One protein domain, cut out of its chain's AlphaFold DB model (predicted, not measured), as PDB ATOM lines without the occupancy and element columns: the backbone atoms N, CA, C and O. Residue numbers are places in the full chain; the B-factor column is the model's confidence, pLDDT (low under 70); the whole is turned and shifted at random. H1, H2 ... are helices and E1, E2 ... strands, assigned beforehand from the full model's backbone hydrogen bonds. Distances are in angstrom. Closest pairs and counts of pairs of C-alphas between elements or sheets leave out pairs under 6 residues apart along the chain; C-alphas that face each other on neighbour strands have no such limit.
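AT A GLANCE: This is residues 97 to 281 of the 289 residues of an uncharacterized protein of Corallococcus interemptor (UniProt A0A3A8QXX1). The long helix H5 lies in the middle, with a small sheet of three strands, E1 E2 E3, on one side of it and the helices H3 and H6, each at a steep tilt to H5 and apart from each other, packed on it away from the sheet. H1 lies over the same face of the sheet as H5, H4, H7 and H9 gather round H6, and the loop of residues 257 to 273 lies at one end of the length. The printed part has 185 residues, with nine named helices and three strands in the order H1 E1 E2 E3 H2 H3 H4 H5 H6 H7 H8 H9; the class is mostly helix, with helices holding 84 and strands 16 of the 100 residues in named elements, and the sheet, E1 - E2 - E3, is antiparallel. It is compact, with a radius of gyration of the C-alphas of 15.8 A and spans of 49 by 42 by 26 A.

HOW THE PARTS SIT: H1, residues 97 to 105, is followed by E1, 115 to 119, E2, 122 to 128, and E3, 136 to 139, a meander, each strand the antiparallel neighbour of the one before. N 117 and O 124 of the hairpin E1 and E2 are 2.9 A apart, and N 137 and O 127 of the hairpin E2 and E3 2.7 A, within hydrogen-bond range. H2, residues 142 to 145, only grazes the sheet. H3, residues 155 to 163, and H4, residues 169 to 180, touch only at the corner, and only just, with 3 pairs of C-alphas within 8 A, the closest Leu 162 and Ile 172 at 7.1 A. H5, residues 191 to 207, is on the sheet at a height of 7.1 A, on the same face as H1: two layers, helices on one face of a sheet. H5 touches H1 with residues 202 to 207 alone, the closest C-alphas being those of Ser 101 and Val 206, 5.3 A. H3 and H5 touch at a steep tilt of 38 degrees, opposite ways, closest at the C-alphas of Leu 162 and Ser 193, 4.5 A. H6, residues 215 to 228, is the hub, touching H4, H5, H7, residues 233 to 237, and H9, residues 274 to 280. Its closest C-alphas are Gln 227 to Lys 170 of H4, 4.4 A; Gly 216 to Asn 205 of H5, 5.0 A, in a helical hairpin; Thr 222 to Ala 236 of H7, 6.2 A; and Ala 221 to Tyr 280 of H9, 4.6 A. H8, residues 250 to 256, touches no helix. Every O i to N i+4 pair is within hydrogen-bond range in H1, H3, H5, H6, H7 and H8, but 7 of 8 in H4 and 0 of 3 in H9, where 3 of 4 O i to N i+3 pairs are; H2 is too short for such a pair.

IN THESE COORDINATES: H1 begins at C-alpha 97, (236.142, 305.656, 166.145). From first to last C-alpha, E2 measures 20.3 A, H4 16.8 A, H5 22.1 A and H6 19.8 A. H9 ends at C-alpha 280, (228.351, 324.971, 163.561).

THE WHOLE: The two C-alphas farthest apart, Gly 147 and Lys 263, are 49.9 A apart. The printed part has no cut; the links H7 to H8 and H8 to H9 are long. The mean pLDDT of the printed part is 89.8, and residues 259 to 265 are under 70.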
ATOM      1  N   PHE A  97     237.235 305.807 167.105       82.62
ATOM      2  CA  PHE A  97     236.142 305.656 166.145       82.62
ATOM      3  C   PHE A  97     236.214 306.689 165.003       82.62
ATOM      4  O   PHE A  97     235.990 306.330 163.849       82.62
ATOM      5  N   VAL A  98     236.576 307.952 165.267       77.19
ATOM      6  CA  VAL A  98     236.712 308.965 164.201       77.19
ATOM      7  C   VAL A  98     237.853 308.598 163.244       77.19
ATOM      8  O   VAL A  98     237.624 308.554 162.034       77.19
ATOM      9  N   GLY A  99     239.033 308.236 163.761       74.44
ATOM     10  CA  GLY A  99     240.169 307.816 162.926       74.44
ATOM     11  C   GLY A  99     239.883 306.547 162.111       74.44
ATOM     12  O   GLY A  99     240.123 306.505 160.903       74.44
ATOM     13  N   THR A 100     239.278 305.526 162.727       78.56
ATOM     14  CA  THR A 100     238.861 304.315 161.995       78.56
ATOM     15  C   THR A 100     237.760 304.601 160.970       78.56
ATOM     16  O   THR A 100     237.781 304.012 159.888       78.56
ATOM     17  N   SER A 101     236.849 305.550 161.230       81.50
ATOM     18  CA  SER A 101     235.793 305.928 160.279       81.50
ATOM     19  C   SER A 101     236.334 306.505 158.965       81.50
ATOM     20  O   SER A 101     235.854 306.119 157.900       81.50
ATOM     21  N   GLN A 102     237.390 307.331 159.012       81.31
ATOM     22  CA  GLN A 102     238.110 307.800 157.815       81.31
ATOM     23  C   GLN A 102     238.785 306.638 157.059       81.31
ATOM     24  O   GLN A 102     238.841 306.651 155.830       81.31
ATOM     25  N   GLY A 103     239.248 305.603 157.769       82.50
ATOM     26  CA  GLY A 103     239.755 304.366 157.165       82.50
ATOM     27  C   GLY A 103     238.692 303.633 156.340       82.50
ATOM     28  O   GLY A 103     238.943 303.277 155.190       82.50
ATOM     29  N   PHE A 104     237.477 303.476 156.876       84.56
ATOM     30  CA  PHE A 104     236.367 302.839 156.155       84.56
ATOM     31  C   PHE A 104     235.901 303.621 154.918       84.56
ATOM     32  O   PHE A 104     235.438 303.008 153.961       84.56
ATOM     33  N   GLN A 105     236.068 304.947 154.881       82.06
ATOM     34  CA  GLN A 105     235.749 305.755 153.691       82.06
ATOM     35  C   GLN A 105     236.678 305.462 152.497       82.06
ATOM     36  O   GLN A 105     236.304 305.727 151.357       82.06
ATOM     37  N   LYS A 106     237.868 304.895 152.747       84.19
ATOM     38  CA  LYS A 106     238.840 304.476 151.721       84.19
ATOM     39  C   LYS A 106     238.645 303.014 151.273       84.19
ATOM     40  O   LYS A 106     239.316 302.577 150.342       84.19
ATOM     41  N   MET A 107     237.738 302.270 151.914       86.75
ATOM     42  CA  MET A 107     237.394 300.883 151.572       86.75
ATOM     43  C   MET A 107     236.275 300.808 150.525       86.75
ATOM     44  O   MET A 107     235.433 301.698 150.409       86.75
ATOM     45  N   ASN A 108     236.215 299.696 149.797       84.94
ATOM     46  CA  ASN A 108     235.159 299.376 148.843       84.94
ATOM     47  C   ASN A 108     234.271 298.241 149.399       84.94
ATOM     48  O   ASN A 108     234.687 297.078 149.406       84.94
ATOM     49  N   PRO A 109     233.004 298.507 149.778       86.69
ATOM     50  CA  PRO A 109     232.109 297.494 150.348       86.69
ATOM     51  C   PRO A 109     231.827 296.298 149.428       86.69
ATOM     52  O   PRO A 109     231.282 295.292 149.877       86.69
ATOM     53  N   LYS A 110     232.145 296.398 148.129       82.06
ATOM     54  CA  LYS A 110     231.945 295.326 147.142       82.06
ATOM     55  C   LYS A 110     233.082 294.295 147.157       82.06
ATOM     56  O   LYS A 110     232.825 293.162 146.758       82.06
ATOM     57  N   THR A 111     234.278 294.665 147.622       82.50
ATOM     58  CA  THR A 111     235.461 293.791 147.736       82.50
ATOM     59  C   THR A 111     235.787 293.447 149.186       82.50
ATOM     60  O   THR A 111     236.072 292.293 149.490       82.50
ATOM     61  N   ASP A 112     235.659 294.411 150.098       80.06
ATOM     62  CA  ASP A 112     236.293 294.348 151.425       80.06
ATOM     63  C   ASP A 112     235.398 293.666 152.486       80.06
ATOM     64  O   ASP A 112     235.705 293.633 153.680       80.06
ATOM     65  N   GLY A 113     234.287 293.074 152.037       74.81
ATOM     66  CA  GLY A 113     233.488 292.103 152.783       74.81
ATOM     67  C   GLY A 113     232.576 292.685 153.868       74.81
ATOM     68  O   GLY A 113     231.854 293.666 153.669       74.81
ATOM     69  N   LYS A 114     232.535 291.994 155.013       86.69
ATOM     70  CA  LYS A 114     231.845 292.436 156.231       86.69
ATOM     71  C   LYS A 114     232.900 292.849 157.245       86.69
ATOM     72  O   LYS A 114     233.761 292.040 157.574       86.69
ATOM     73  N   GLN A 115     232.781 294.061 157.764       89.81
ATOM     74  CA  GLN A 115     233.706 294.629 158.735       89.81
ATOM     75  C   GLN A 115     232.982 294.922 160.049       89.81
ATOM     76  O   GLN A 115     231.805 295.297 160.059       89.81
ATOM     77  N   ARG A 116     233.682 294.758 161.170       91.38
ATOM     78  CA  ARG A 116     233.220 295.243 162.474       91.38
ATOM     79  C   ARG A 116     233.715 296.676 162.647       91.38
ATOM     80  O   ARG A 116     234.863 296.969 162.337       91.38
ATOM     81  N   VAL A 117     232.838 297.551 163.124       91.56
ATOM     82  CA  VAL A 117     233.155 298.944 163.444       91.56
ATOM     83  C   VAL A 117     232.771 299.151 164.900       91.56
ATOM     84  O   VAL A 117     231.588 299.162 165.236       91.56
ATOM     85  N   ASP A 118     233.762 299.251 165.774       92.12
ATOM     86  CA  ASP A 118     233.535 299.515 167.189       92.12
ATOM     87  C   ASP A 118     233.333 301.020 167.405       92.12
ATOM     88  O   ASP A 118     234.154 301.841 166.995       92.12
ATOM     89  N   THR A 119     232.192 301.387 167.988       93.88
ATOM     90  CA  THR A 119     231.794 302.778 168.245       93.88
ATOM     91  C   THR A 119     231.784 303.050 169.756       93.88
ATOM     92  O   THR A 119     231.712 302.093 170.531       93.88
ATOM     93  N   PRO A 120     231.752 304.322 170.203       93.19
ATOM     94  CA  PRO A 120     231.668 304.677 171.629       93.19
ATOM     95  C   PRO A 120     230.448 304.085 172.358       93.19
ATOM     96  O   PRO A 120     230.441 303.967 173.577       93.19
ATOM     97  N   PHE A 121     229.412 303.685 171.612       95.06
ATOM     98  CA  PHE A 121     228.170 303.116 172.140       95.06
ATOM     99  C   PHE A 121     228.078 301.592 171.970       95.06
ATOM    100  O   PHE A 121     227.060 300.997 172.322       95.06
ATOM    101  N   GLY A 122     229.124 300.953 171.434       93.75
ATOM    102  CA  GLY A 122     229.177 299.519 171.150       93.75
ATOM    103  C   GLY A 122     229.463 299.186 169.677       93.75
ATOM    104  O   GLY A 122     229.619 300.080 168.837       93.75
ATOM    105  N   PRO A 123     229.549 297.890 169.333       95.44
ATOM    106  CA  PRO A 123     229.887 297.437 167.988       95.44
ATOM    107  C   PRO A 123     228.735 297.585 166.993       95.44
ATOM    108  O   PRO A 123     227.582 297.237 167.267       95.44
ATOM    109  N   VAL A 124     229.069 297.976 165.768       96.12
ATOM    110  CA  VAL A 124     228.221 297.782 164.589       96.12
ATOM    111  C   VAL A 124     228.951 296.930 163.547       96.12
ATOM    112  O   VAL A 124     230.146 296.657 163.633       96.12
ATOM    113  N   ASN A 125     228.205 296.457 162.556       94.50
ATOM    114  CA  ASN A 125     228.688 295.634 161.456       94.50
ATOM    115  C   ASN A 125     228.444 296.423 160.162       94.50
ATOM    116  O   ASN A 125     227.289 296.643 159.776       94.50
ATOM    117  N   ALA A 126     229.527 296.846 159.516       93.38
ATOM    118  CA  ALA A 126     229.539 297.418 158.179       93.38
ATOM    119  C   ALA A 126     229.536 296.284 157.141       93.38
ATOM    120  O   ALA A 126     230.233 295.278 157.281       93.38
ATOM    121  N   SER A 127     228.708 296.402 156.105       92.62
ATOM    122  CA  SER A 127     228.543 295.352 155.092       92.62
ATOM    123  C   SER A 127     228.104 295.927 153.748       92.62
ATOM    124  O   SER A 127     227.544 297.017 153.703       92.62
ATOM    125  N   LYS A 128     228.318 295.205 152.645       92.50
ATOM    126  CA  LYS A 128     227.762 295.584 151.336       92.50
ATOM    127  C   LYS A 128     226.229 295.710 151.398       92.50
ATOM    128  O   LYS A 128     225.558 294.839 151.958       92.50
ATOM    129  N   PHE A 129     225.649 296.725 150.753       88.94
ATOM    130  CA  PHE A 129     224.217 296.697 150.433       88.94
ATOM    131  C   PHE A 129     223.888 295.579 149.418       88.94
ATOM    132  O   PHE A 129     224.732 295.207 148.598       88.94
ATOM    133  N   PRO A 130     222.645 295.059 149.408       85.25
ATOM    134  CA  PRO A 130     222.163 294.196 148.326       85.25
ATOM    135  C   PRO A 130     221.922 294.964 147.011       85.25
ATOM    136  O   PRO A 130     221.689 294.346 145.978       85.25
ATOM    137  N   THR A 131     221.964 296.299 147.044       86.94
ATOM    138  CA  THR A 131     221.781 297.204 145.900       86.94
ATOM    139  C   THR A 131     223.133 297.661 145.324       86.94
ATOM    140  O   THR A 131     224.188 297.120 145.663       86.94
ATOM    141  N   GLN A 132     223.123 298.659 144.433       85.81
ATOM    142  CA  GLN A 132     224.343 299.256 143.872       85.81
ATOM    143  C   GLN A 132     224.985 300.353 144.751       85.81
ATOM    144  O   GLN A 132     226.065 300.825 144.381       85.81
ATOM    145  N   ASP A 133     224.360 300.721 145.883       87.25
ATOM    146  CA  ASP A 133     224.821 301.759 146.827       87.25
ATOM    147  C   ASP A 133     226.327 301.592 147.141       87.25
ATOM    148  O   ASP A 133     226.747 300.486 147.504       87.25
ATOM    149  N   PRO A 134     227.160 302.634 146.941       86.12
ATOM    150  CA  PRO A 134     228.603 302.552 147.165       86.12
ATOM    151  C   PRO A 134     229.003 302.501 148.646       86.12
ATOM    152  O   PRO A 134     230.143 302.146 148.930       86.12
ATOM    153  N   ALA A 135     228.112 302.850 149.579       91.81
ATOM    154  CA  ALA A 135     228.423 302.928 151.004       91.81
ATOM    155  C   ALA A 135     228.289 301.586 151.747       91.81
ATOM    156  O   ALA A 135     227.704 300.617 151.259       91.81
ATOM    157  N   PHE A 136     228.781 301.534 152.987       92.94
ATOM    158  CA  PHE A 136     228.498 300.415 153.887       92.94
ATOM    159  C   PHE A 136     227.077 300.486 154.466       92.94
ATOM    160  O   PHE A 136     226.666 301.495 155.046       92.94
ATOM    161  N   LYS A 137     226.350 299.366 154.403       93.62
ATOM    162  CA  LYS A 137     225.142 299.103 155.188       93.62
ATOM    163  C   LYS A 137     225.532 298.812 156.633       93.62
ATOM    164  O   LYS A 137     226.159 297.787 156.915       93.62
ATOM    165  N   ILE A 138     225.102 299.685 157.540       95.06
ATOM    166  CA  ILE A 138     225.329 299.565 158.982       95.06
ATOM    167  C   ILE A 138     224.234 298.708 159.636       95.06
ATOM    168  O   ILE A 138     223.035 298.945 159.466       95.06
ATOM    169  N   THR A 139     224.648 297.695 160.397       94.56
ATOM    170  CA  THR A 139     223.773 296.743 161.107       94.56
ATOM    171  C   THR A 139     224.330 296.401 162.497       94.56
ATOM    172  O   THR A 139     225.485 296.685 162.786       94.56
ATOM    173  N   THR A 140     223.539 295.792 163.382       94.69
ATOM    174  CA  THR A 140     223.952 295.429 164.760       94.69
ATOM    175  C   THR A 140     223.478 294.026 165.113       94.69
ATOM    176  O   THR A 140     222.333 293.686 164.796       94.69
ATOM    177  N   GLN A 141     224.272 293.240 165.846       93.38
ATOM    178  CA  GLN A 141     223.837 291.934 166.353       93.38
ATOM    179  C   GLN A 141     223.074 292.136 167.671       93.38
ATOM    180  O   GLN A 141     223.559 291.806 168.745       93.38
ATOM    181  N   ALA A 142     221.863 292.705 167.596       90.62
ATOM    182  CA  ALA A 142     221.100 293.174 168.763       90.62
ATOM    183  C   ALA A 142     220.946 292.128 169.888       90.62
ATOM    184  O   ALA A 142     221.004 292.475 171.063       90.62
ATOM    185  N   LYS A 143     220.813 290.840 169.539       91.31
ATOM    186  CA  LYS A 143     220.765 289.715 170.494       91.31
ATOM    187  C   LYS A 143     222.046 289.505 171.302       91.31
ATOM    188  O   LYS A 143     221.961 289.005 172.415       91.31
ATOM    189  N   LYS A 144     223.202 289.840 170.730       92.75
ATOM    190  CA  LYS A 144     224.530 289.611 171.304       92.75
ATOM    191  C   LYS A 144     225.055 290.858 172.010       92.75
ATOM    192  O   LYS A 144     225.462 290.781 173.159       92.75
ATOM    193  N   ASP A 145     225.017 291.990 171.311       92.31
ATOM    194  CA  ASP A 145     225.739 293.197 171.719       92.31
ATOM    195  C   ASP A 145     224.835 294.229 172.434       92.31
ATOM    196  O   ASP A 145     225.340 295.153 173.060       92.31
ATOM    197  N   TYR A 146     223.502 294.083 172.344       94.94
ATOM    198  CA  TYR A 146     222.515 295.072 172.818       94.94
ATOM    199  C   TYR A 146     221.290 294.425 173.498       94.94
ATOM    200  O   TYR A 146     220.154 294.851 173.286       94.94
ATOM    201  N   GLY A 147     221.484 293.352 174.274       93.31
ATOM    202  CA  GLY A 147     220.442 292.780 175.147       93.31
ATOM    203  C   GLY A 147     219.109 292.419 174.468       93.31
ATOM    204  O   GLY A 147     218.053 292.573 175.076       93.31
ATOM    205  N   ASN A 148     219.137 291.999 173.197       94.38
ATOM    206  CA  ASN A 148     217.956 291.747 172.358       94.38
ATOM    207  C   ASN A 148     217.011 292.963 172.198       94.38
ATOM    208  O   ASN A 148     215.816 292.791 171.980       94.38
ATOM    209  N   GLN A 149     217.540 294.191 172.245       94.31
ATOM    210  CA  GLN A 149     216.814 295.416 171.888       94.31
ATOM    211  C   GLN A 149     217.052 295.760 170.408       94.31
ATOM    212  O   GLN A 149     218.085 296.354 170.084       94.31
ATOM    213  N   PRO A 150     216.165 295.378 169.467       93.19
ATOM    214  CA  PRO A 150     216.288 295.793 168.077       93.19
ATOM    215  C   PRO A 150     215.972 297.285 167.919       93.19
ATOM    216  O   PRO A 150     215.063 297.831 168.538       93.19
ATOM    217  N   VAL A 151     216.699 297.921 167.007       95.75
ATOM    218  CA  VAL A 151     216.435 299.276 166.508       95.75
ATOM    219  C   VAL A 151     216.473 299.204 164.985       95.75
ATOM    220  O   VAL A 151     217.228 298.391 164.440       95.75
ATOM    221  N   GLY A 152     215.678 300.028 164.305       93.50
ATOM    222  CA  GLY A 152     215.641 300.096 162.845       93.50
ATOM    223  C   GLY A 152     216.923 300.647 162.206       93.50
ATOM    224  O   GLY A 152     218.017 300.589 162.780       93.50
ATOM    225  N   HIS A 153     216.776 301.153 160.983       90.31
ATOM    226  CA  HIS A 153     217.883 301.674 160.169       90.31
ATOM    227  C   HIS A 153     217.622 303.079 159.617       90.31
ATOM    228  O   HIS A 153     218.569 303.721 159.171       90.31
ATOM    229  N   LYS A 154     216.371 303.556 159.616       93.94
ATOM    230  CA  LYS A 154     216.052 304.929 159.215       93.94
ATOM    231  C   LYS A 154     216.354 305.876 160.368       93.94
ATOM    232  O   LYS A 154     216.185 305.505 161.529       93.94
ATOM    233  N   TYR A 155     216.687 307.122 160.057       96.12
ATOM    234  CA  TYR A 155     216.887 308.160 161.068       96.12
ATOM    235  C   TYR A 155     215.658 308.363 161.978       96.12
ATOM    236  O   TYR A 155     215.830 308.550 163.179       96.12
ATOM    237  N   SER A 156     214.433 308.187 161.461       96.19
ATOM    238  CA  SER A 156     213.197 308.122 162.266       96.19
ATOM    239  C   SER A 156     213.258 307.076 163.383       96.19
ATOM    240  O   SER A 156     212.906 307.351 164.529       96.19
ATOM    241  N   ASP A 157     213.729 305.873 163.053       96.88
ATOM    242  CA  ASP A 157     213.782 304.727 163.961       96.88
ATOM    243  C   ASP A 157     214.874 304.939 165.023       96.88
ATOM    244  O   ASP A 157     214.715 304.537 166.176       96.88
ATOM    245  N   LEU A 158     215.977 305.587 164.624       97.56
ATOM    246  CA  LEU A 158     217.106 305.935 165.484       97.56
ATOM    247  C   LEU A 158     216.723 307.037 166.482       97.56
ATOM    248  O   LEU A 158     216.895 306.834 167.679       97.56
ATOM    249  N   VAL A 159     216.135 308.150 166.026       97.50
ATOM    250  CA  VAL A 159     215.651 309.235 166.907       97.50
ATOM    251  C   VAL A 159     214.608 308.712 167.897       97.50
ATOM    252  O   VAL A 159     214.738 308.943 169.098       97.50
ATOM    253  N   THR A 160     213.643 307.912 167.429       97.12
ATOM    254  CA  THR A 160     212.635 307.276 168.299       97.12
ATOM    255  C   THR A 160     213.277 306.375 169.361       97.12
ATOM    256  O   THR A 160     212.826 306.340 170.505       97.12
ATOM    257  N   ALA A 161     214.337 305.639 169.015       96.94
ATOM    258  CA  ALA A 161     215.034 304.757 169.950       96.94
ATOM    259  C   ALA A 161     215.985 305.493 170.914       96.94
ATOM    260  O   ALA A 161     216.151 305.022 172.036       96.94
ATOM    261  N   LEU A 162     216.552 306.640 170.523       97.06
ATOM    262  CA  LEU A 162     217.324 307.521 171.409       97.06
ATOM    263  C   LEU A 162     216.418 308.193 172.451       97.06
ATOM    264  O   LEU A 162     216.687 308.123 173.648       97.06
ATOM    265  N   LYS A 163     215.299 308.785 172.010       96.19
ATOM    266  CA  LYS A 163     214.349 309.495 172.887       96.19
ATOM    267  C   LYS A 163     213.536 308.557 173.787       96.19
ATOM    268  O   LYS A 163     212.998 308.995 174.799       96.19
ATOM    269  N   ALA A 164     213.512 307.253 173.492       92.25
ATOM    270  CA  ALA A 164     212.882 306.238 174.341       92.25
ATOM    271  C   ALA A 164     213.479 306.139 175.763       92.25
ATOM    272  O   ALA A 164     212.805 305.623 176.650       92.25
ATOM    273  N   GLY A 165     214.700 306.640 175.992       85.50
ATOM    274  CA  GLY A 165     215.305 306.747 177.327       85.50
ATOM    275  C   GLY A 165     214.800 307.927 178.175       85.50
ATOM    276  O   GLY A 165     215.318 308.148 179.265       85.50
ATOM    277  N   GLY A 166     213.838 308.722 177.683       91.62
ATOM    278  CA  GLY A 166     213.290 309.885 178.399       91.62
ATOM    279  C   GLY A 166     214.247 311.080 178.507       91.62
ATOM    280  O   GLY A 166     213.997 312.001 179.278       91.62
ATOM    281  N   LYS A 167     215.350 311.056 177.752       95.31
ATOM    282  CA  LYS A 167     216.384 312.092 177.734       95.31
ATOM    283  C   LYS A 167     216.021 313.244 176.806       95.31
ATOM    284  O   LYS A 167     215.395 313.036 175.767       95.31
ATOM    285  N   SER A 168     216.432 314.455 177.175       96.94
ATOM    286  CA  SER A 168     216.254 315.637 176.335       96.94
ATOM    287  C   SER A 168     217.152 315.584 175.100       96.94
ATOM    288  O   SER A 168     218.256 315.040 175.124       96.94
ATOM    289  N   ASP A 169     216.710 316.212 174.015       97.69
ATOM    290  CA  ASP A 169     217.444 316.255 172.746       97.69
ATOM    291  C   ASP A 169     218.866 316.818 172.915       97.69
ATOM    292  O   ASP A 169     219.806 316.334 172.286       97.69
ATOM    293  N   LYS A 170     219.034 317.773 173.839       97.44
ATOM    294  CA  LYS A 170     220.322 318.362 174.222       97.44
ATOM    295  C   LYS A 170     221.239 317.385 174.962       97.44
ATOM    296  O   LYS A 170     222.428 317.343 174.647       97.44
ATOM    297  N   GLU A 171     220.722 316.599 175.909       97.44
ATOM    298  CA  GLU A 171     221.474 315.515 176.568       97.44
ATOM    299  C   GLU A 171     221.921 314.467 175.539       97.44
ATOM    300  O   GLU A 171     223.096 314.111 175.484       97.44
ATOM    301  N   ILE A 172     220.998 314.027 174.676       97.94
ATOM    302  CA  ILE A 172     221.248 313.025 173.630       97.94
ATOM    303  C   ILE A 172     222.322 313.518 172.649       97.94
ATOM    304  O   ILE A 172     223.272 312.794 172.352       97.94
ATOM    305  N   ALA A 173     222.204 314.753 172.155       97.50
ATOM    306  CA  ALA A 173     223.187 315.340 171.249       97.50
ATOM    307  C   ALA A 173     224.550 315.562 171.923       97.50
ATOM    308  O   ALA A 173     225.582 315.358 171.285       97.50
ATOM    309  N   THR A 174     224.561 315.924 173.211       96.69
ATOM    310  CA  THR A 174     225.793 316.065 174.000       96.69
ATOM    311  C   THR A 174     226.520 314.734 174.139       96.69
ATOM    312  O   THR A 174     227.713 314.687 173.859       96.69
ATOM    313  N   ASP A 175     225.823 313.645 174.469       96.81
ATOM    314  CA  ASP A 175     226.422 312.306 174.520       96.81
ATOM    315  C   ASP A 175     226.960 311.857 173.154       96.81
ATOM    316  O   ASP A 175     228.081 311.358 173.064       96.81
ATOM    317  N   LEU A 176     226.195 312.059 172.075       96.75
ATOM    318  CA  LEU A 176     226.620 311.698 170.715       96.75
ATOM    319  C   LEU A 176     227.890 312.448 170.280       96.75
ATOM    320  O   LEU A 176     228.729 311.870 169.591       96.75
ATOM    321  N   LEU A 177     228.048 313.711 170.685       94.88
ATOM    322  CA  LEU A 177     229.253 314.506 170.433       94.88
ATOM    323  C   LEU A 177     230.411 314.101 171.360       94.88
ATOM    324  O   LEU A 177     231.516 313.871 170.872       94.88
ATOM    325  N   ASN A 178     230.150 313.915 172.658       93.31
ATOM    326  CA  ASN A 178     231.119 313.420 173.642       93.31
ATOM    327  C   ASN A 178     231.745 312.089 173.203       93.31
ATOM    328  O   ASN A 178     232.967 311.951 173.233       93.31
ATOM    329  N   GLY A 179     230.934 311.149 172.705       90.56
ATOM    330  CA  GLY A 179     231.424 309.876 172.179       90.56
ATOM    331  C   GLY A 179     232.380 310.052 170.993       90.56
ATOM    332  O   GLY A 179     233.404 309.375 170.925       90.56
ATOM    333  N   LEU A 180     232.114 310.992 170.076       89.88
ATOM    334  CA  LEU A 180     233.040 311.310 168.977       89.88
ATOM    335  C   LEU A 180     234.361 311.915 169.487       89.88
ATOM    336  O   LEU A 180     235.414 311.659 168.897       89.88
ATOM    337  N   GLU A 181     234.312 312.639 170.603       87.50
ATOM    338  CA  GLU A 181     235.458 313.200 171.336       87.50
ATOM    339  C   GLU A 181     236.127 312.187 172.295       87.50
ATOM    340  O   GLU A 181     237.051 312.529 173.026       87.50
ATOM    341  N   GLY A 182     235.697 310.918 172.289       83.81
ATOM    342  CA  GLY A 182     236.296 309.847 173.098       83.81
ATOM    343  C   GLY A 182     235.941 309.889 174.587       83.81
ATOM    344  O   GLY A 182     236.565 309.184 175.373       83.81
ATOM    345  N   LYS A 183     234.947 310.695 174.972       87.88
ATOM    346  CA  LYS A 183     234.412 310.785 176.334       87.88
ATOM    347  C   LYS A 183     233.277 309.776 176.518       87.88
ATOM    348  O   LYS A 183     232.480 309.571 175.599       87.88
ATOM    349  N   ASP A 184     233.163 309.205 177.713       85.19
ATOM    350  CA  ASP A 184     232.082 308.272 178.036       85.19
ATOM    351  C   ASP A 184     230.692 308.948 178.022       85.19
ATOM    352  O   ASP A 184     230.547 310.077 178.508       85.19
ATOM    353  N   PRO A 185     229.650 308.273 177.498       85.94
ATOM    354  CA  PRO A 185     228.285 308.791 177.482       85.94
ATOM    355  C   PRO A 185     227.610 308.696 178.859       85.94
ATOM    356  O   PRO A 185     227.645 307.656 179.520       85.94
ATOM    357  N   GLN A 186     226.947 309.774 179.275       91.88
ATOM    358  CA  GLN A 186     226.356 309.934 180.611       91.88
ATOM    359  C   GLN A 186     224.861 309.587 180.671       91.88
ATOM    360  O   GLN A 186     224.282 309.466 181.755       91.88
ATOM    361  N   HIS A 187     224.196 309.483 179.522       93.69
ATOM    362  CA  HIS A 187     222.736 309.485 179.407       93.69
ATOM    363  C   HIS A 187     222.212 308.360 178.505       93.69
ATOM    364  O   HIS A 187     221.219 307.718 178.842       93.69
ATOM    365  N   LEU A 188     222.897 308.083 177.397       94.31
ATOM    366  CA  LEU A 188     222.617 307.007 176.442       94.31
ATOM    367  C   LEU A 188     223.253 305.692 176.924       94.31
ATOM    368  O   LEU A 188     224.128 305.110 176.277       94.31
ATOM    369  N   THR A 189     222.871 305.257 178.127       92.44
ATOM    370  CA  THR A 189     223.513 304.134 178.828       92.44
ATOM    371  C   THR A 189     222.786 302.798 178.652       92.44
ATOM    372  O   THR A 189     223.420 301.751 178.822       92.44
ATOM    373  N   ASP A 190     221.505 302.805 178.272       94.25
ATOM    374  CA  ASP A 190     220.699 301.598 178.062       94.25
ATOM    375  C   ASP A 190     220.956 300.922 176.700       94.25
ATOM    376  O   ASP A 190     221.454 301.522 175.749       94.25
ATOM    377  N   ASN A 191     220.586 299.645 176.587       95.25
ATOM    378  CA  ASN A 191     220.854 298.832 175.396       95.25
ATOM    379  C   ASN A 191     220.166 299.328 174.109       95.25
ATOM    380  O   ASN A 191     220.691 299.114 173.015       95.25
ATOM    381  N   LYS A 192     218.991 299.960 174.208       95.94
ATOM    382  CA  LYS A 192     218.214 300.428 173.054       95.94
ATOM    383  C   LYS A 192     218.745 301.771 172.559       95.94
ATOM    384  O   LYS A 192     218.972 301.911 171.354       95.94
ATOM    385  N   SER A 193     219.013 302.711 173.467       96.25
ATOM    386  CA  SER A 193     219.635 303.990 173.109       96.25
ATOM    387  C   SER A 193     221.065 303.802 172.594       96.25
ATOM    388  O   SER A 193     221.400 304.370 171.556       96.25
ATOM    389  N   LYS A 194     221.865 302.901 173.190       96.06
ATOM    390  CA  LYS A 194     223.191 302.509 172.672       96.06
ATOM    391  C   LYS A 194     223.142 301.940 171.257       96.06
ATOM    392  O   LYS A 194     223.903 302.380 170.402       96.06
ATOM    393  N   ASN A 195     222.217 301.020 170.969       97.31
ATOM    394  CA  ASN A 195     222.043 300.456 169.623       97.31
ATOM    395  C   ASN A 195     221.714 301.552 168.589       97.31
ATOM    396  O   ASN A 195     222.248 301.554 167.476       97.31
ATOM    397  N   ALA A 196     220.871 302.515 168.972       97.69
ATOM    398  CA  ALA A 196     220.535 303.662 168.138       97.69
ATOM    399  C   ALA A 196     221.725 304.618 167.939       97.69
ATOM    400  O   ALA A 196     222.017 304.993 166.805       97.69
ATOM    401  N   ALA A 197     222.448 304.959 169.006       97.38
ATOM    402  CA  ALA A 197     223.603 305.854 168.984       97.38
ATOM    403  C   ALA A 197     224.774 305.278 168.170       97.38
ATOM    404  O   ALA A 197     225.313 305.956 167.294       97.38
ATOM    405  N   ALA A 198     225.104 303.999 168.385       97.00
ATOM    406  CA  ALA A 198     226.139 303.279 167.645       97.00
ATOM    407  C   ALA A 198     225.846 303.266 166.137       97.00
ATOM    408  O   ALA A 198     226.713 303.579 165.317       97.00
ATOM    409  N   LYS A 199     224.594 302.971 165.756       97.25
ATOM    410  CA  LYS A 199     224.143 303.064 164.361       97.25
ATOM    411  C   LYS A 199     224.220 304.483 163.822       97.25
ATOM    412  O   LYS A 199     224.750 304.658 162.733       97.25
ATOM    413  N   LEU A 200     223.700 305.469 164.550       97.31
ATOM    414  CA  LEU A 200     223.634 306.855 164.095       97.31
ATOM    415  C   LEU A 200     225.037 307.406 163.809       97.31
ATOM    416  O   LEU A 200     225.289 307.873 162.700       97.31
ATOM    417  N   LEU A 201     225.982 307.251 164.745       95.88
ATOM    418  CA  LEU A 201     227.361 307.701 164.546       95.88
ATOM    419  C   LEU A 201     228.067 306.963 163.402       95.88
ATOM    420  O   LEU A 201     228.750 307.608 162.603       95.88
ATOM    421  N   ALA A 202     227.890 305.645 163.280       95.50
ATOM    422  CA  ALA A 202     228.475 304.870 162.186       95.50
ATOM    423  C   ALA A 202     227.858 305.204 160.821       95.50
ATOM    424  O   ALA A 202     228.575 305.277 159.825       95.50
ATOM    425  N   ILE A 203     226.553 305.466 160.744       95.56
ATOM    426  CA  ILE A 203     225.925 305.930 159.505       95.56
ATOM    427  C   ILE A 203     226.497 307.309 159.140       95.56
ATOM    428  O   ILE A 203     227.039 307.458 158.048       95.56
ATOM    429  N   MET A 204     226.497 308.271 160.067       94.50
ATOM    430  CA  MET A 204     226.941 309.651 159.815       94.50
ATOM    431  C   MET A 204     228.438 309.803 159.495       94.50
ATOM    432  O   MET A 204     228.795 310.709 158.748       94.50
ATOM    433  N   ASN A 205     229.321 308.961 160.052       92.31
ATOM    434  CA  ASN A 205     230.779 309.095 159.879       92.31
ATOM    435  C   ASN A 205     231.411 308.015 158.974       92.31
ATOM    436  O   ASN A 205     232.530 308.213 158.507       92.31
ATOM    437  N   VAL A 206     230.711 306.911 158.673       92.56
ATOM    438  CA  VAL A 206     231.163 305.893 157.698       92.56
ATOM    439  C   VAL A 206     230.258 305.839 156.469       92.56
ATOM    440  O   VAL A 206     230.751 305.947 155.353       92.56
ATOM    441  N   SER A 207     228.942 305.679 156.641       93.12
ATOM    442  CA  SER A 207     228.024 305.426 155.515       93.12
ATOM    443  C   SER A 207     227.794 306.669 154.641       93.12
ATOM    444  O   SER A 207     227.992 306.610 153.430       93.12
ATOM    445  N   GLU A 208     227.421 307.811 155.228       94.00
ATOM    446  CA  GLU A 208     227.101 309.021 154.455       94.00
ATOM    447  C   GLU A 208     228.301 309.660 153.734       94.00
ATOM    448  O   GLU A 208     228.130 310.040 152.569       94.00
ATOM    449  N   PRO A 209     229.519 309.734 154.318       91.44
ATOM    450  CA  PRO A 209     230.673 310.322 153.632       91.44
ATOM    451  C   PRO A 209     231.052 309.600 152.332       91.44
ATOM    452  O   PRO A 209     231.485 310.246 151.382       91.44
ATOM    453  N   MET A 210     230.802 308.287 152.243       90.81
ATOM    454  CA  MET A 210     230.996 307.493 151.017       90.81
ATOM    455  C   MET A 210     229.974 307.818 149.912       90.81
ATOM    456  O   MET A 210     230.203 307.498 148.746       90.81
ATOM    457  N   ARG A 211     228.835 308.440 150.251       90.62
ATOM    458  CA  ARG A 211     227.800 308.867 149.290       90.62
ATOM    459  C   ARG A 211     227.956 310.332 148.882       90.62
ATOM    460  O   ARG A 211     227.741 310.672 147.711       90.62
ATOM    461  N   VAL A 212     228.294 311.187 149.850       89.75
ATOM    462  CA  VAL A 212     228.522 312.629 149.691       89.75
ATOM    463  C   VAL A 212     229.630 313.063 150.655       89.75
ATOM    464  O   VAL A 212     229.447 313.011 151.874       89.75
ATOM    465  N   GLY A 213     230.761 313.525 150.114       86.94
ATOM    466  CA  GLY A 213     231.878 314.046 150.908       86.94
ATOM    467  C   GLY A 213     231.458 315.213 151.811       86.94
ATOM    468  O   GLY A 213     230.509 315.936 151.514       86.94
ATOM    469  N   GLY A 214     232.118 315.364 152.961       85.25
ATOM    470  CA  GLY A 214     231.799 316.412 153.944       85.25
ATOM    471  C   GLY A 214     230.484 316.223 154.721       85.25
ATOM    472  O   GLY A 214     230.282 316.901 155.730       85.25
ATOM    473  N   SER A 215     229.616 315.273 154.347       89.81
ATOM    474  CA  SER A 215     228.353 315.000 155.058       89.81
ATOM    475  C   SER A 215     228.549 314.686 156.546       89.81
ATOM    476  O   SER A 215     227.762 315.146 157.368       89.81
ATOM    477  N   GLY A 216     229.644 314.019 156.927       89.94
ATOM    478  CA  GLY A 216     230.011 313.825 158.334       89.94
ATOM    479  C   GLY A 216     230.264 315.137 159.097       89.94
ATOM    480  O   GLY A 216     229.855 315.254 160.251       89.94
ATOM    481  N   LYS A 217     230.860 316.166 158.464       89.31
ATOM    482  CA  LYS A 217     231.024 317.507 159.073       89.31
ATOM    483  C   LYS A 217     229.660 318.177 159.258       89.31
ATOM    484  O   LYS A 217     229.386 318.690 160.341       89.31
ATOM    485  N   ALA A 218     228.788 318.097 158.248       90.50
ATOM    486  CA  ALA A 218     227.426 318.630 158.318       90.50
ATOM    487  C   ALA A 218     226.586 317.946 159.411       90.50
ATOM    488  O   ALA A 218     225.980 318.635 160.221       90.50
ATOM    489  N   GLY A 219     226.623 316.615 159.517       92.94
ATOM    490  CA  GLY A 219     225.903 315.874 160.556       92.94
ATOM    491  C   GLY A 219     226.382 316.201 161.977       92.94
ATOM    492  O   GLY A 219     225.562 316.374 162.880       92.94
ATOM    493  N   ARG A 220     227.700 316.357 162.184       93.75
ATOM    494  CA  ARG A 220     228.264 316.827 163.467       93.75
ATOM    495  C   ARG A 220     227.843 318.265 163.790       93.75
ATOM    496  O   ARG A 220     227.539 318.562 164.942       93.75
ATOM    497  N   ALA A 221     227.778 319.144 162.791       92.62
ATOM    498  CA  ALA A 221     227.267 320.503 162.955       92.62
ATOM    499  C   ALA A 221     225.767 320.525 163.308       92.62
ATOM    500  O   ALA A 221     225.371 321.246 164.221       92.62
ATOM    501  N   THR A 222     224.948 319.670 162.686       95.31
ATOM    502  CA  THR A 222     223.530 319.512 163.049       95.31
ATOM    503  C   THR A 222     223.362 319.032 164.497       95.31
ATOM    504  O   THR A 222     222.550 319.599 165.224       95.31
ATOM    505  N   LEU A 223     224.165 318.069 164.974       96.69
ATOM    506  CA  LEU A 223     224.153 317.673 166.395       96.69
ATOM    507  C   LEU A 223     224.485 318.843 167.333       96.69
ATOM    508  O   LEU A 223     223.888 318.959 168.399       96.69
ATOM    509  N   ARG A 224     225.391 319.748 166.942       95.94
ATOM    510  CA  ARG A 224     225.716 320.934 167.753       95.94
ATOM    511  C   ARG A 224     224.590 321.964 167.784       95.94
ATOM    512  O   ARG A 224     224.389 322.580 168.824       95.94
ATOM    513  N   MET A 225     223.810 322.103 166.711       95.81
ATOM    514  CA  MET A 225     222.581 322.909 166.736       95.81
ATOM    515  C   MET A 225     221.547 322.334 167.719       95.81
ATOM    516  O   MET A 225     220.929 323.091 168.466       95.81
ATOM    517  N   VAL A 226     221.412 321.002 167.791       97.50
ATOM    518  CA  VAL A 226     220.567 320.331 168.800       97.50
ATOM    519  C   VAL A 226     221.116 320.545 170.221       97.50
ATOM    520  O   VAL A 226     220.361 320.853 171.140       97.50
ATOM    521  N   GLN A 227     222.435 320.448 170.417       96.56
ATOM    522  CA  GLN A 227     223.093 320.719 171.704       96.56
ATOM    523  C   GLN A 227     222.946 322.188 172.156       96.56
ATOM    524  O   GLN A 227     222.802 322.465 173.352       96.56
ATOM    525  N   ALA A 228     222.961 323.137 171.218       93.69
ATOM    526  CA  ALA A 228     222.674 324.543 171.485       93.69
ATOM    527  C   ALA A 228     221.199 324.758 171.878       93.69
ATOM    528  O   ALA A 228     220.927 325.534 172.792       93.69
ATOM    529  N   GLY A 229     220.279 324.008 171.260       94.75
ATOM    530  CA  GLY A 229     218.827 324.144 171.424       94.75
ATOM    531  C   GLY A 229     218.133 324.873 170.265       94.75
ATOM    532  O   GLY A 229     216.961 325.213 170.379       94.75
ATOM    533  N   GLU A 230     218.833 325.101 169.148       94.50
ATOM    534  CA  GLU A 230     218.309 325.777 167.946       94.50
ATOM    535  C   GLU A 230     217.269 324.934 167.182       94.50
ATOM    536  O   GLU A 230     216.432 325.480 166.455       94.50
ATOM    537  N   ILE A 231     217.360 323.603 167.308       96.12
ATOM    538  CA  ILE A 231     216.511 322.598 166.647       96.12
ATOM    539  C   ILE A 231     216.322 321.354 167.532       96.12
ATOM    540  O   ILE A 231     217.175 321.047 168.366       96.12
ATOM    541  N   SER A 232     215.243 320.596 167.312       97.31
ATOM    542  CA  SER A 232     215.044 319.260 167.908       97.31
ATOM    543  C   SER A 232     215.733 318.144 167.103       97.31
ATOM    544  O   SER A 232     216.130 318.343 165.952       97.31
ATOM    545  N   LEU A 233     215.834 316.937 167.669       96.56
ATOM    546  CA  LEU A 233     216.310 315.741 166.959       96.56
ATOM    547  C   LEU A 233     215.396 315.353 165.785       96.56
ATOM    548  O   LEU A 233     215.885 314.884 164.756       96.56
ATOM    549  N   GLU A 234     214.084 315.569 165.906       96.62
ATOM    550  CA  GLU A 234     213.139 315.381 164.803       96.62
ATOM    551  C   GLU A 234     213.413 316.360 163.664       96.62
ATOM    552  O   GLU A 234     213.444 315.944 162.509       96.62
ATOM    553  N   GLN A 235     213.642 317.639 163.970       96.25
ATOM    554  CA  GLN A 235     213.981 318.650 162.961       96.25
ATOM    555  C   GLN A 235     215.348 318.368 162.323       96.25
ATOM    556  O   GLN A 235     215.509 318.521 161.113       96.25
ATOM    557  N   ALA A 236     216.310 317.898 163.117       95.38
ATOM    558  CA  ALA A 236     217.641 317.533 162.660       95.38
ATOM    559  C   ALA A 236     217.640 316.371 161.654       95.38
ATOM    560  O   ALA A 236     218.320 316.453 160.631       95.38
ATOM    561  N   PHE A 237     216.893 315.298 161.938       96.69
ATOM    562  CA  PHE A 237     217.073 313.995 161.282       96.69
ATOM    563  C   PHE A 237     215.785 313.342 160.751       96.69
ATOM    564  O   PHE A 237     215.825 312.195 160.309       96.69
ATOM    565  N   THR A 238     214.628 314.005 160.804       94.00
ATOM    566  CA  THR A 238     213.344 313.407 160.391       94.00
ATOM    567  C   THR A 238     212.451 314.396 159.628       94.00
ATOM    568  O   THR A 238     212.823 315.539 159.369       94.00
ATOM    569  N   GLY A 239     211.254 313.949 159.240       88.62
ATOM    570  CA  GLY A 239     210.335 314.740 158.425       88.62
ATOM    571  C   GLY A 239     210.760 314.809 156.956       88.62
ATOM    572  O   GLY A 239     211.546 313.993 156.481       88.62
ATOM    573  N   LYS A 240     210.186 315.768 156.222       86.94
ATOM    574  CA  LYS A 240     210.370 315.921 154.768       86.94
ATOM    575  C   LYS A 240     211.593 316.773 154.391       86.94
ATOM    576  O   LYS A 240     212.156 316.597 153.320       86.94
ATOM    577  N   THR A 241     211.983 317.700 155.263       91.31
ATOM    578  CA  THR A 241     213.042 318.699 155.032       91.31
ATOM    579  C   THR A 241     213.991 318.788 156.244       91.31
ATOM    580  O   THR A 241     214.101 319.857 156.856       91.31
ATOM    581  N   PRO A 242     214.639 317.676 156.653       94.69
ATOM    582  CA  PRO A 242     215.501 317.627 157.840       94.69
ATOM    583  C   PRO A 242     216.694 318.587 157.735       94.69
ATOM    584  O   PRO A 242     217.238 318.782 156.648       94.69
ATOM    585  N   THR A 243     217.153 319.148 158.860       93.94
ATOM    586  CA  THR A 243     218.351 320.011 158.902       93.94
ATOM    587  C   THR A 243     219.614 319.286 158.438       93.94
ATOM    588  O   THR A 243     220.526 319.932 157.934       93.94
ATOM    589  N   PHE A 244     219.683 317.956 158.562       95.19
ATOM    590  CA  PHE A 244     220.702 317.128 157.919       95.19
ATOM    591  C   PHE A 244     220.127 316.463 156.650       95.19
ATOM    592  O   PHE A 244     219.442 315.444 156.759       95.19
ATOM    593  N   PRO A 245     220.403 316.972 155.429       92.06
ATOM    594  CA  PRO A 245     219.694 316.532 154.220       92.06
ATOM    595  C   PRO A 245     219.929 315.062 153.836       92.06
ATOM    596  O   PRO A 245     219.082 314.453 153.185       92.06
ATOM    597  N   MET A 246     221.043 314.455 154.265       93.88
ATOM    598  CA  MET A 246     221.286 313.017 154.067       93.88
ATOM    599  C   MET A 246     220.236 312.131 154.759       93.88
ATOM    600  O   MET A 246     220.061 310.988 154.347       93.88
ATOM    601  N   ALA A 247     219.540 312.641 155.786       93.38
ATOM    602  CA  ALA A 247     218.539 311.881 156.532       93.38
ATOM    603  C   ALA A 247     217.242 311.610 155.745       93.38
ATOM    604  O   ALA A 247     216.527 310.663 156.071       93.38
ATOM    605  N   ASP A 248     216.976 312.399 154.696       92.88
ATOM    606  CA  ASP A 248     216.040 312.041 153.624       92.88
ATOM    607  C   ASP A 248     216.756 311.128 152.612       92.88
ATOM    608  O   ASP A 248     216.530 309.916 152.596       92.88
ATOM    609  N   ASN A 249     217.663 311.684 151.794       90.50
ATOM    610  CA  ASN A 249     218.463 310.898 150.852       90.50
ATOM    611  C   ASN A 249     219.720 311.646 150.330       90.50
ATOM    612  O   ASN A 249     219.796 312.879 150.378       90.50
ATOM    613  N   PRO A 250     220.705 310.927 149.749       88.38
ATOM    614  CA  PRO A 250     221.939 311.525 149.220       88.38
ATOM    615  C   PRO A 250     221.729 312.543 148.093       88.38
ATOM    616  O   PRO A 250     222.505 313.489 147.954       88.38
ATOM    617  N   THR A 251     220.690 312.360 147.275       87.81
ATOM    618  CA  THR A 251     220.375 313.251 146.151       87.81
ATOM    619  C   THR A 251     219.866 314.601 146.654       87.81
ATOM    620  O   THR A 251     220.235 315.637 146.102       87.81
ATOM    621  N   TYR A 252     219.074 314.611 147.730       89.06
ATOM    622  CA  TYR A 252     218.613 315.829 148.392       89.06
ATOM    623  C   TYR A 252     219.791 316.640 148.949       89.06
ATOM    624  O   TYR A 252     219.878 317.837 148.677       89.06
ATOM    625  N   MET A 253     220.766 315.993 149.602       87.44
ATOM    626  CA  MET A 253     222.013 316.649 150.024       87.44
ATOM    627  C   MET A 253     222.802 317.236 148.847       87.44
ATOM    628  O   MET A 253     223.092 318.432 148.859       87.44
ATOM    629  N   ARG A 254     223.103 316.442 147.807       85.62
ATOM    630  CA  ARG A 254     223.843 316.912 146.614       85.62
ATOM    631  C   ARG A 254     223.186 318.124 145.961       85.62
ATOM    632  O   ARG A 254     223.870 319.098 145.653       85.62
ATOM    633  N   ARG A 255     221.857 318.095 145.812       84.75
ATOM    634  CA  ARG A 255     221.068 319.210 145.268       84.75
ATOM    635  C   ARG A 255     221.022 320.426 146.190       84.75
ATOM    636  O   ARG A 255     220.952 321.539 145.679       84.75
ATOM    637  N   THR A 256     221.062 320.226 147.507       83.44
ATOM    638  CA  THR A 256     221.050 321.301 148.512       83.44
ATOM    639  C   THR A 256     222.377 322.060 148.533       83.44
ATOM    640  O   THR A 256     222.372 323.286 148.510       83.44
ATOM    641  N   VAL A 257     223.512 321.350 148.512       78.12
ATOM    642  CA  VAL A 257     224.858 321.965 148.481       78.12
ATOM    643  C   VAL A 257     225.358 322.274 147.063       78.12
ATOM    644  O   VAL A 257     226.496 322.689 146.886       78.12
ATOM    645  N   ASN A 258     224.513 322.050 146.050       74.44
ATOM    646  CA  ASN A 258     224.811 322.185 144.622       74.44
ATOM    647  C   ASN A 258     226.100 321.465 144.162       74.44
ATOM    648  O   ASN A 258     226.838 321.974 143.320       74.44
ATOM    649  N   TYR A 259     226.359 320.270 144.709       63.22
ATOM    650  CA  TYR A 259     227.619 319.528 144.539       63.22
ATOM    651  C   TYR A 259     227.978 319.281 143.067       63.22
ATOM    652  O   TYR A 259     229.136 319.370 142.674       63.22
ATOM    653  N   ASP A 260     226.968 318.990 142.244       63.38
ATOM    654  CA  ASP A 260     227.146 318.640 140.835       63.38
ATOM    655  C   ASP A 260     227.140 319.883 139.904       63.38
ATOM    656  O   ASP A 260     227.115 319.744 138.683       63.38
ATOM    657  N   GLY A 261     227.108 321.109 140.454       58.66
ATOM    658  CA  GLY A 261     227.224 322.384 139.721       58.66
ATOM    659  C   GLY A 261     226.085 322.727 138.744       58.66
ATOM    660  O   GLY A 261     226.140 323.752 138.061       58.66
ATOM    661  N   THR A 262     225.053 321.889 138.646       60.03
ATOM    662  CA  THR A 262     224.012 322.002 137.614       60.03
ATOM    663  C   THR A 262     223.030 323.151 137.865       60.03
ATOM    664  O   THR A 262     222.576 323.391 138.983       60.03
ATOM    665  N   LYS A 263     222.612 323.839 136.790       63.50
ATOM    666  CA  LYS A 263     221.476 324.775 136.830       63.50
ATOM    667  C   LYS A 263     220.171 323.986 136.986       63.50
ATOM    668  O   LYS A 263     219.543 323.606 136.001       63.50
ATOM    669  N   GLN A 264     219.786 323.708 138.230       66.56
ATOM    670  CA  GLN A 264     218.583 322.938 138.542       66.56
ATOM    671  C   GLN A 264     217.320 323.675 138.064       66.56
ATOM    672  O   GLN A 264     217.047 324.794 138.492       66.56
ATOM    673  N   THR A 265     216.515 323.027 137.217       66.88
ATOM    674  CA  THR A 265     215.258 323.584 136.672       66.88
ATOM    675  C   THR A 265     214.189 323.844 137.733       66.88
ATOM    676  O   THR A 265     213.287 324.649 137.514       66.88
ATOM    677  N   LYS A 266     214.293 323.185 138.893       77.69
ATOM    678  CA  LYS A 266     213.599 323.538 140.136       77.69
ATOM    679  C   LYS A 266     214.580 323.354 141.303       77.69
ATOM    680  O   LYS A 266     215.216 322.295 141.359       77.69
ATOM    681  N   PRO A 267     214.718 324.313 142.235       75.06
ATOM    682  CA  PRO A 267     215.501 324.098 143.452       75.06
ATOM    683  C   PRO A 267     214.873 322.984 144.315       75.06
ATOM    684  O   PRO A 267     213.695 322.656 144.138       75.06
ATOM    685  N   PRO A 268     215.633 322.357 145.228       82.75
ATOM    686  CA  PRO A 268     215.054 321.498 146.256       82.75
ATOM    687  C   PRO A 268     214.250 322.337 147.267       82.75
ATOM    688  O   PRO A 268     214.485 323.537 147.417       82.75
ATOM    689  N   GLU A 269     213.319 321.712 147.990       85.94
ATOM    690  CA  GLU A 269     212.703 322.350 149.163       85.94
ATOM    691  C   GLU A 269     213.789 322.613 150.216       85.94
ATOM    692  O   GLU A 269     214.604 321.732 150.487       85.94
ATOM    693  N   LYS A 270     213.846 323.823 150.786       85.31
ATOM    694  CA  LYS A 270     214.939 324.203 151.697       85.31
ATOM    695  C   LYS A 270     214.928 323.325 152.962       85.31
ATOM    696  O   LYS A 270     213.891 323.280 153.626       85.31
ATOM    697  N   PRO A 271     216.046 322.673 153.332       87.12
ATOM    698  CA  PRO A 271     216.120 321.934 154.584       87.12
ATOM    699  C   PRO A 271     216.102 322.884 155.786       87.12
ATOM    700  O   PRO A 271     216.619 324.002 155.732       87.12
ATOM    701  N   THR A 272     215.468 322.439 156.869       87.75
ATOM    702  CA  THR A 272     215.109 323.269 158.030       87.75
ATOM    703  C   THR A 272     216.348 323.891 158.675       87.75
ATOM    704  O   THR A 272     217.182 323.164 159.198       87.75
ATOM    705  N   GLN A 273     216.476 325.223 158.663       84.44
ATOM    706  CA  GLN A 273     217.637 325.959 159.204       84.44
ATOM    707  C   GLN A 273     219.014 325.515 158.640       84.44
ATOM    708  O   GLN A 273     220.039 325.681 159.305       84.44
ATOM    709  N   PHE A 274     219.073 324.933 157.432       84.88
ATOM    710  CA  PHE A 274     220.329 324.424 156.850       84.88
ATOM    711  C   PHE A 274     221.394 325.514 156.637       84.88
ATOM    712  O   PHE A 274     222.591 325.261 156.750       84.88
ATOM    713  N   ASP A 275     220.955 326.742 156.382       82.94
ATOM    714  CA  ASP A 275     221.776 327.949 156.297       82.94
ATOM    715  C   ASP A 275     222.581 328.222 157.580       82.94
ATOM    716  O   ASP A 275     223.746 328.608 157.496       82.94
ATOM    717  N   LYS A 276     222.024 327.923 158.763       84.69
ATOM    718  CA  LYS A 276     222.750 328.043 160.040       84.69
ATOM    719  C   LYS A 276     223.822 326.969 160.239       84.69
ATOM    720  O   LYS A 276     224.763 327.207 160.994       84.69
ATOM    721  N   VAL A 277     223.713 325.803 159.590       83.62
ATOM    722  CA  VAL A 277     224.610 324.647 159.824       83.62
ATOM    723  C   VAL A 277     226.075 325.023 159.595       83.62
ATOM    724  O   VAL A 277     226.942 324.550 160.330       83.62
ATOM    725  N   GLY A 278     226.356 325.925 158.645       81.06
ATOM    726  CA  GLY A 278     227.703 326.447 158.389       81.06
ATOM    727  C   GLY A 278     228.381 327.027 159.636       81.06
ATOM    728  O   GLY A 278     229.528 326.687 159.905       81.06
ATOM    729  N   GLY A 279     227.656 327.789 160.465       80.94
ATOM    730  CA  GLY A 279     228.187 328.362 161.713       80.94
ATOM    731  C   GLY A 279     228.549 327.326 162.787       80.94
ATOM    732  O   GLY A 279     229.306 327.626 163.704       80.94
ATOM    733  N   TYR A 280     228.057 326.090 162.657       81.81
ATOM    734  CA  TYR A 280     228.351 324.971 163.561       81.81
ATOM    735  C   TYR A 280     229.385 323.977 162.979       81.81
ATOM    736  O   TYR A 280     229.847 323.058 163.677       81.81
ATOM    737  N   MET A 281     229.801 324.165 161.718       80.25
ATOM    738  CA  MET A 281     230.848 323.390 161.040       80.25
ATOM    739  C   MET A 281     232.259 323.895 161.400       80.25
ATOM    740  O   MET A 281     232.970 324.369 160.522       80.25
TER     741      MET A 281